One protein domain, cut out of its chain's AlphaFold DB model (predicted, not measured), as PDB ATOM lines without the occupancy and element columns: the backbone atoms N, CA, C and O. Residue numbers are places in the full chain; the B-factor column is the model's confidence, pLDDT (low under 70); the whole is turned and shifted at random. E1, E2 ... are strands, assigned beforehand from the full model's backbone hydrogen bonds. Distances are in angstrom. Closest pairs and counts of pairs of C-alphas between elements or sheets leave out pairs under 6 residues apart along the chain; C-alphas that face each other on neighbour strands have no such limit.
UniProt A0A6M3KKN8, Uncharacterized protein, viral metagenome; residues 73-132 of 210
ATOM      1  N   VAL A  73     -22.762  48.485  -0.937       62.38
ATOM      2  CA  VAL A  73     -23.949  47.762  -1.408       62.38
ATOM      3  C   VAL A  73     -24.822  48.724  -2.207       62.38
ATOM      4  O   VAL A  73     -25.163  49.796  -1.715       62.38
ATOM      5  N   TYR A  74     -25.209  48.344  -3.422       67.88
ATOM      6  CA  TYR A  74     -26.270  49.011  -4.176       67.88
ATOM      7  C   TYR A  74     -27.403  48.034  -4.461       67.88
ATOM      8  O   TYR A  74     -27.199  46.831  -4.561       67.88
ATOM      9  N   LEU A  75     -28.622  48.552  -4.571       69.75
ATOM     10  CA  LEU A  75     -29.800  47.757  -4.894       69.75
ATOM     11  C   LEU A  75     -30.174  48.016  -6.349       69.75
ATOM     12  O   LEU A  75     -30.395  49.162  -6.738       69.75
ATOM     13  N   ALA A  76     -30.251  46.955  -7.147       70.25
ATOM     14  CA  ALA A  76     -30.701  47.019  -8.530       70.25
ATOM     15  C   ALA A  76     -32.087  46.382  -8.664       70.25
ATOM     16  O   ALA A  76     -32.325  45.283  -8.161       70.25
ATOM     17  N   TRP A  77     -32.999  47.058  -9.359       80.06
ATOM     18  CA  TRP A  77     -34.285  46.487  -9.755       80.06
ATOM     19  C   TRP A  77     -34.117  45.798 -11.106       80.06
ATOM     20  O   TRP A  77     -33.869  46.467 -12.109       80.06
ATOM     21  N   ARG A  78     -34.205  44.466 -11.135       72.00
ATOM     22  CA  ARG A  78     -34.015  43.686 -12.366       72.00
ATOM     23  C   ARG A  78     -34.864  42.425 -12.397       72.00
ATOM     24  O   ARG A  78     -35.274  41.907 -11.358       72.00
ATOM     25  N   GLU A  79     -35.099  41.940 -13.607       81.75
ATOM     26  CA  GLU A  79     -35.734  40.653 -13.856       81.75
ATOM     27  C   GLU A  79     -34.759  39.517 -13.516       81.75
ATOM     28  O   GLU A  79     -33.619  39.497 -13.986       81.75
ATOM     29  N   VAL A  80     -35.201  38.583 -12.678       78.00
ATOM     30  CA  VAL A  80     -34.435  37.399 -12.280       78.00
ATOM     31  C   VAL A  80     -35.259  36.137 -12.482       78.00
ATOM     32  O   VAL A  80     -36.471  36.137 -12.280       78.00
ATOM     33  N   GLU A  81     -34.591  35.054 -12.868       81.19
ATOM     34  CA  GLU A  81     -35.194  33.724 -12.933       81.19
ATOM     35  C   GLU A  81     -35.194  33.103 -11.535       81.19
ATOM     36  O   GLU A  81     -34.139  32.933 -10.920       81.19
ATOM     37  N   ILE A  82     -36.380  32.786 -11.029       79.56
ATOM     38  CA  ILE A  82     -36.588  32.080  -9.768       79.56
ATOM     39  C   ILE A  82     -37.282  30.751 -10.042       79.56
ATOM     40  O   ILE A  82     -38.057  30.624 -10.986       79.56
ATOM     41  N   GLN A  83     -37.008  29.761  -9.205       78.75
ATOM     42  CA  GLN A  83     -37.723  28.495  -9.245       78.75
ATOM     43  C   GLN A  83     -39.119  28.710  -8.653       78.75
ATOM     44  O   GLN A  83     -39.239  29.164  -7.514       78.75
ATOM     45  N   ASP A  84     -40.158  28.429  -9.435       76.38
ATOM     46  CA  ASP A  84     -41.540  28.466  -8.972       76.38
ATOM     47  C   ASP A  84     -41.823  27.195  -8.168       76.38
ATOM     48  O   ASP A  84     -42.096  26.128  -8.717       76.38
ATOM     49  N   THR A  85     -41.694  27.304  -6.848       75.69
ATOM     50  CA  THR A  85     -41.955  26.208  -5.909       75.69
ATOM     51  C   THR A  85     -43.438  25.887  -5.761       75.69
ATOM     52  O   THR A  85     -43.770  24.819  -5.249       75.69
ATOM     53  N   ASP A  86     -44.318  26.783  -6.207       73.12
ATOM     54  CA  ASP A  86     -45.756  26.700  -5.958       73.12
ATOM     55  C   ASP A  86     -46.491  25.970  -7.094       73.12
ATOM     56  O   ASP A  86     -47.611  25.494  -6.896       73.12
ATOM     57  N   SER A  87     -45.835  25.796  -8.249       74.81
ATOM     58  CA  SER A  87     -46.382  25.116  -9.433       74.81
ATOM     59  C   SER A  87     -45.534  23.902  -9.860       74.81
ATOM     60  O   SER A  87     -44.940  23.923 -10.939       74.81
ATOM     61  N   PRO A  88     -45.423  22.830  -9.049       80.31
ATOM     62  CA  PRO A  88     -44.708  21.623  -9.459       80.31
ATOM     63  C   PRO A  88     -45.386  20.948 -10.659       80.31
ATOM     64  O   PRO A  88     -46.586  20.670 -10.638       80.31
ATOM     65  N   GLU A  89     -44.600  20.606 -11.674       81.31
ATOM     66  CA  GLU A  89     -45.042  19.864 -12.852       81.31
ATOM     67  C   GLU A  89     -44.448  18.451 -12.852       81.31
ATOM     68  O   GLU A  89     -43.253  18.252 -12.622       81.31
ATOM     69  N   GLU A  90     -45.276  17.442 -13.125       84.75
ATOM     70  CA  GLU A  90     -44.792  16.082 -13.368       84.75
ATOM     71  C   GLU A  90     -44.341  15.943 -14.819       84.75
ATOM     72  O   GLU A  90     -45.137  16.093 -15.749       84.75
ATOM     73  N   VAL A  91     -43.074  15.589 -15.021       83.06
ATOM     74  CA  VAL A  91     -42.499  15.393 -16.350       83.06
ATOM     75  C   VAL A  91     -42.058  13.944 -16.501       83.06
ATOM     76  O   VAL A  91     -41.393  13.382 -15.631       83.06
ATOM     77  N   GLU A  92     -42.430  13.311 -17.612       85.50
ATOM     78  CA  GLU A  92     -41.922  11.981 -17.944       85.50
ATOM     79  C   GLU A  92     -40.496  12.088 -18.487       85.50
ATOM     80  O   GLU A  92     -40.265  12.634 -19.568       85.50
ATOM     81  N   VAL A  93     -39.544  11.506 -17.768       83.31
ATOM     82  CA  VAL A  93     -38.141  11.424 -18.177       83.31
ATOM     83  C   VAL A  93     -37.740   9.975 -18.405       83.31
ATOM     84  O   VAL A  93     -38.318   9.045 -17.843       83.31
ATOM     85  N   ILE A  94     -36.759   9.754 -19.274       86.00
ATOM     86  CA  ILE A  94     -36.246   8.410 -19.538       86.00
ATOM     87  C   ILE A  94     -35.384   7.981 -18.351       86.00
ATOM     88  O   ILE A  94     -34.463   8.693 -17.959       86.00
ATOM     89  N   LYS A  95     -35.676   6.807 -17.789       83.94
ATOM     90  CA  LYS A  95     -34.867   6.201 -16.734       83.94
ATOM     91  C   LYS A  95     -33.500   5.833 -17.303       83.94
ATOM     92  O   LYS A  95     -33.437   5.132 -18.311       83.94
ATOM     93  N   VAL A  96     -32.434   6.266 -16.640       86.19
ATOM     94  CA  VAL A  96     -31.049   5.919 -16.988       86.19
ATOM     95  C   VAL A  96     -30.424   5.018 -15.920       86.19
ATOM     96  O   VAL A  96     -30.863   5.033 -14.769       86.19
ATOM     97  N   ASP A  97     -29.457   4.191 -16.313       83.94
ATOM     98  CA  ASP A  97     -28.621   3.402 -15.400       83.94
ATOM     99  C   ASP A  97     -27.466   4.238 -14.809       83.94
ATOM    100  O   ASP A  97     -27.297   5.413 -15.140       83.94
ATOM    101  N   GLU A  98     -26.659   3.642 -13.925       79.12
ATOM    102  CA  GLU A  98     -25.507   4.308 -13.285       79.12
ATOM    103  C   GLU A  98     -24.422   4.756 -14.283       79.12
ATOM    104  O   GLU A  98     -23.594   5.604 -13.957       79.12
ATOM    105  N   ALA A  99     -24.438   4.224 -15.508       76.62
ATOM    106  CA  ALA A  99     -23.547   4.611 -16.596       76.62
ATOM    107  C   ALA A  99     -24.168   5.668 -17.535       76.62
ATOM    108  O   ALA A  99     -23.530   6.066 -18.511       76.62
ATOM    109  N   GLY A 100     -25.391   6.136 -17.253       73.94
ATOM    110  CA  GLY A 100     -26.099   7.154 -18.029       73.94
ATOM    111  C   GLY A 100     -26.840   6.629 -19.264       73.94
ATOM    112  O   GLY A 100     -27.315   7.434 -20.068       73.94
ATOM    113  N   ASN A 101     -26.969   5.310 -19.440       83.19
ATOM    114  CA  ASN A 101     -27.669   4.720 -20.584       83.19
ATOM    115  C   ASN A 101     -29.171   4.539 -20.302       83.19
ATOM    116  O   ASN A 101     -29.541   4.178 -19.184       83.19
ATOM    117  N   PRO A 102     -30.059   4.722 -21.300       83.69
ATOM    118  CA  PRO A 102     -31.491   4.469 -21.151       83.69
ATOM    119  C   PRO A 102     -31.792   3.023 -20.748       83.69
ATOM    120  O   PRO A 102     -31.455   2.084 -21.467       83.69
ATOM    121  N   VAL A 103     -32.515   2.841 -19.647       86.69
ATOM    122  CA  VAL A 103     -33.050   1.535 -19.260       86.69
ATOM    123  C   VAL A 103     -34.147   1.159 -20.248       86.69
ATOM    124  O   VAL A 103     -35.131   1.885 -20.407       86.69
ATOM    125  N   LEU A 104     -33.992   0.024 -20.921       88.12
ATOM    126  CA  LEU A 104     -34.964  -0.487 -21.882       88.12
ATOM    127  C   LEU A 104     -35.904  -1.496 -21.209       88.12
ATOM    128  O   LEU A 104     -35.503  -2.292 -20.366       88.12
ATOM    129  N   SER A 105     -37.175  -1.460 -21.594       84.00
ATOM    130  CA  SER A 105     -38.162  -2.492 -21.272       84.00
ATOM    131  C   SER A 105     -37.873  -3.781 -22.044       84.00
ATOM    132  O   SER A 105     -37.167  -3.761 -23.051       84.00
ATOM    133  N   GLU A 106     -38.503  -4.891 -21.654       80.38
ATOM    134  CA  GLU A 106     -38.401  -6.189 -22.351       80.38
ATOM    135  C   GLU A 106     -38.750  -6.118 -23.852       80.38
ATOM    136  O   GLU A 106     -38.338  -6.967 -24.636       80.38
ATOM    137  N   LYS A 107     -39.479  -5.078 -24.278       80.75
ATOM    138  CA  LYS A 107     -39.842  -4.811 -25.680       80.75
ATOM    139  C   LYS A 107     -38.876  -3.849 -26.393       80.75
ATOM    140  O   LYS A 107     -39.218  -3.327 -27.452       80.75
ATOM    141  N   GLY A 108     -37.720  -3.549 -25.798       78.12
ATOM    142  CA  GLY A 108     -36.688  -2.664 -26.351       78.12
ATOM    143  C   GLY A 108     -37.030  -1.169 -26.334       78.12
ATOM    144  O   GLY A 108     -36.333  -0.378 -26.962       78.12
ATOM    145  N   LYS A 109     -38.098  -0.754 -25.641       82.06
ATOM    146  CA  LYS A 109     -38.490   0.665 -25.527       82.06
ATOM    147  C   LYS A 109     -37.954   1.282 -24.234       82.06
ATOM    148  O   LYS A 109     -38.056   0.601 -23.212       82.06
ATOM    149  N   PRO A 110     -37.474   2.540 -24.228       84.19
ATOM    150  CA  PRO A 110     -37.025   3.214 -23.012       84.19
ATOM    151  C   PRO A 110     -38.105   3.254 -21.929       84.19
ATOM    152  O   PRO A 110     -39.260   3.595 -22.198       84.19
ATOM    153  N   VAL A 111     -37.722   2.905 -20.704       87.44
ATOM    154  CA  VAL A 111     -38.567   3.020 -19.519       87.44
ATOM    155  C   VAL A 111     -38.650   4.492 -19.146       87.44
ATOM    156  O   VAL A 111     -37.627   5.149 -18.963       87.44
ATOM    157  N   LYS A 112     -39.869   5.012 -19.024       84.62
ATOM    158  CA  LYS A 112     -40.105   6.372 -18.547       84.62
ATOM    159  C   LYS A 112     -40.443   6.355 -17.062       84.62
ATOM    160  O   LYS A 112     -41.173   5.479 -16.605       84.62
ATOM    161  N   VAL A 113     -39.921   7.324 -16.328       84.00
ATOM    162  CA  VAL A 113     -40.245   7.594 -14.927       84.00
ATOM    163  C   VAL A 113     -40.765   9.018 -14.807       84.00
ATOM    164  O   VAL A 113     -40.404   9.886 -15.598       84.00
ATOM    165  N   LYS A 114     -41.644   9.249 -13.836       83.94
ATOM    166  CA  LYS A 114     -42.142  10.586 -13.530       83.94
ATOM    167  C   LYS A 114     -41.163  11.285 -12.598       83.94
ATOM    168  O   LYS A 114     -40.794  10.725 -11.570       83.94
ATOM    169  N   GLU A 115     -40.765  12.491 -12.963       82.06
ATOM    170  CA  GLU A 115     -39.944  13.380 -12.148       82.06
ATOM    171  C   GLU A 115     -40.729  14.669 -11.897       82.06
ATOM    172  O   GLU A 115     -41.284  15.253 -12.829       82.06
ATOM    173  N   THR A 116     -40.792  15.117 -10.644       80.75
ATOM    174  CA  THR A 116     -41.370  16.421 -10.311       80.75
ATOM    175  C   THR A 116     -40.342  17.504 -10.597       80.75
ATOM    176  O   THR A 116     -39.247  17.494 -10.033       80.75
ATOM    177  N   ARG A 117     -40.691  18.451 -11.464       78.25
ATOM    178  CA  ARG A 117     -39.870  19.620 -11.771       78.25
ATOM    179  C   ARG A 117     -40.597  20.881 -11.355       78.25
ATOM    180  O   ARG A 117     -41.815  20.967 -11.430       78.25
ATOM    181  N   TYR A 118     -39.818  21.867 -10.944       77.31
ATOM    182  CA  TYR A 118     -40.330  23.193 -10.637       77.31
ATOM    183  C   TYR A 118     -39.904  24.130 -11.768       77.31
ATOM    184  O   TYR A 118     -38.695  24.265 -12.004       77.31
ATOM    185  N   PRO A 119     -40.853  24.713 -12.511       76.56
ATOM    186  CA  PRO A 119     -40.548  25.588 -13.628       76.56
ATOM    187  C   PRO A 119     -39.827  26.856 -13.153       76.56
ATOM    188  O   PRO A 119     -39.989  27.312 -12.024       76.56
ATOM    189  N   MET A 120     -38.998  27.430 -14.023       78.12
ATOM    190  CA  MET A 120     -38.334  28.707 -13.751       78.12
ATOM    191  C   MET A 120     -39.238  29.841 -14.232       78.12
ATOM    192  O   MET A 120     -39.626  29.876 -15.399       78.12
ATOM    193  N   THR A 121     -39.553  30.783 -13.350       77.69
ATOM    194  CA  THR A 121     -40.337  31.979 -13.661       77.69
ATOM    195  C   THR A 121     -39.474  33.227 -13.558       77.69
ATOM    196  O   THR A 121     -38.556  33.319 -12.745       77.69
ATOM    197  N   LYS A 122     -39.748  34.208 -14.416       79.94
ATOM    198  CA  LYS A 122     -39.061  35.500 -14.396       79.94
ATOM    199  C   LYS A 122     -39.841  36.483 -13.544       79.94
ATOM    200  O   LYS A 122     -41.016  36.729 -13.800       79.94
ATOM    201  N   VAL A 123     -39.190  37.042 -12.531       80.62
ATOM    202  CA  VAL A 123     -39.812  37.987 -11.602       80.62
ATOM    203  C   VAL A 123     -38.887  39.173 -11.383       80.62
ATOM    204  O   VAL A 123     -37.674  39.022 -11.249       80.62
ATOM    205  N   TRP A 124     -39.463  40.368 -11.323       80.06
ATOM    206  CA  TRP A 124     -38.735  41.574 -10.960       80.06
ATOM    207  C   TRP A 124     -38.537  41.643  -9.451       80.06
ATOM    208  O   TRP A 124     -39.505  41.584  -8.690       80.06
ATOM    209  N   LYS A 125     -37.281  41.745  -9.011       79.50
ATOM    210  CA  LYS A 125     -36.932  41.850  -7.590       79.50
ATOM    211  C   LYS A 125     -35.786  42.837  -7.385       79.50
ATOM    212  O   LYS A 125     -34.969  43.067  -8.277       79.50
ATOM    213  N   TRP A 126     -35.729  43.411  -6.184       77.50
ATOM    214  CA  TRP A 126     -34.574  44.180  -5.734       77.50
ATOM    215  C   TRP A 126     -33.456  43.203  -5.407       77.50
ATOM    216  O   TRP A 126     -33.615  42.347  -4.537       77.50
ATOM    217  N   ILE A 127     -32.338  43.325  -6.111       71.50
ATOM    218  CA  ILE A 127     -31.161  42.498  -5.889       71.50
ATOM    219  C   ILE A 127     -30.071  43.369  -5.271       71.50
ATOM    220  O   ILE A 127     -29.682  44.367  -5.885       71.50
ATOM    221  N   PRO A 128     -29.573  43.022  -4.071       66.25
ATOM    222  CA  PRO A 128     -28.372  43.638  -3.542       66.25
ATOM    223  C   PRO A 128     -27.186  43.201  -4.392       66.25
ATOM    224  O   PRO A 128     -26.883  42.018  -4.535       66.25
ATOM    225  N   GLU A 129     -26.524  44.182  -4.972       61.84
ATOM    226  CA  GLU A 129     -25.271  44.034  -5.676       61.84
ATOM    227  C   GLU A 129     -24.183  44.702  -4.837       61.84
ATOM    228  O   GLU A 129     -24.316  45.826  -4.355       61.84
ATOM    229  N   LEU A 130     -23.089  43.982  -4.623       60.84
ATOM    230  CA  LEU A 130     -21.914  44.538  -3.972       60.84
ATOM    231  C   LEU A 130     -21.113  45.256  -5.058       60.84
ATOM    232  O   LEU A 130     -20.559  44.610  -5.950       60.84
ATOM    233  N   ASN A 131     -21.069  46.587  -5.023       56.44
ATOM    234  CA  ASN A 131     -20.220  47.330  -5.937       56.44
ATOM    235  C   ASN A 131     -18.761  47.128  -5.548       56.44
ATOM    236  O   ASN A 131     -18.340  47.444  -4.431       56.44
ATOM    237  N   LYS A 132     -17.978  46.679  -6.528       52.59
ATOM    238  CA  LYS A 132     -16.540  46.921  -6.570       52.59
ATOM    239  C   LYS A 132     -16.385  48.438  -6.658       52.59
ATOM    240  O   LYS A 132     -16.670  49.013  -7.703       52.59
TER     241      LYS A 132
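Overview. This is residues 73 to 132 of the 210 residues of an uncharacterized protein of viral metagenome (UniProt A0A6M3KKN8). A long, thin, bent ribbon two strands wide: the backbone runs out along E1 and E2, turns through a long loop at the far end, residues 95 to 111, and comes back along E3 and E4, beside the strands it ran out on. E1 with E4 makes one end of the ribbon, and the hairpin of E2 and E3 continues it toward the loop. The printed part has 60 residues with four named strands, E1, E2, E3 and E4 in chain order, in two antiparallel sheets, E1 - E4 and E2 - E3; the class is all strand, with no named helix. It is an extended rod, spanning 59 by 27 by 12 A, with a radius of gyration of the C-alphas of 19.5 A.

Along the chain. Find C-alpha 73 at (-23.949, 47.762, -1.408); from there E1, residues 73 to 83, runs 24.9 A. Its partner E4, residues 120 to 131, runs 27.1 A and ends at C-alpha 131, (-20.220, 47.330, -5.937). Look next for E2, residues 89 to 94, and E3, residues 112 to 117, which begins at C-alpha 112, (-40.105, 6.372, -18.547).

Arrangement. E1 and E4 are antiparallel neighbours at 157 degrees; look for N 76 and O 127, 2.9 A apart and within hydrogen-bond range. E1 bends by 78 degrees at residue 77, and E4 by 76 degrees at residue 123. In the hairpin of E2 and E3, at 144 degrees, N 91 and O 115 are within range at 2.8 A. E3 runs on into E4 across a break of 2 residues, at 49 degrees. E1 and E3 are apart, as are E2 and E4.

Size, cuts and confidence. The two C-alphas farthest apart, those of Val 73 and Lys 107, are 60.0 A apart, while the first and last printed, Val 73 and Lys 132, are 9.1 A apart. The printed part has no cut. The link from E2 to E3, 17 residues, is long; the other two are tight. Mean pLDDT of the printed part is 78.0, with residues 73 to 75 and 128 to 132 under 70.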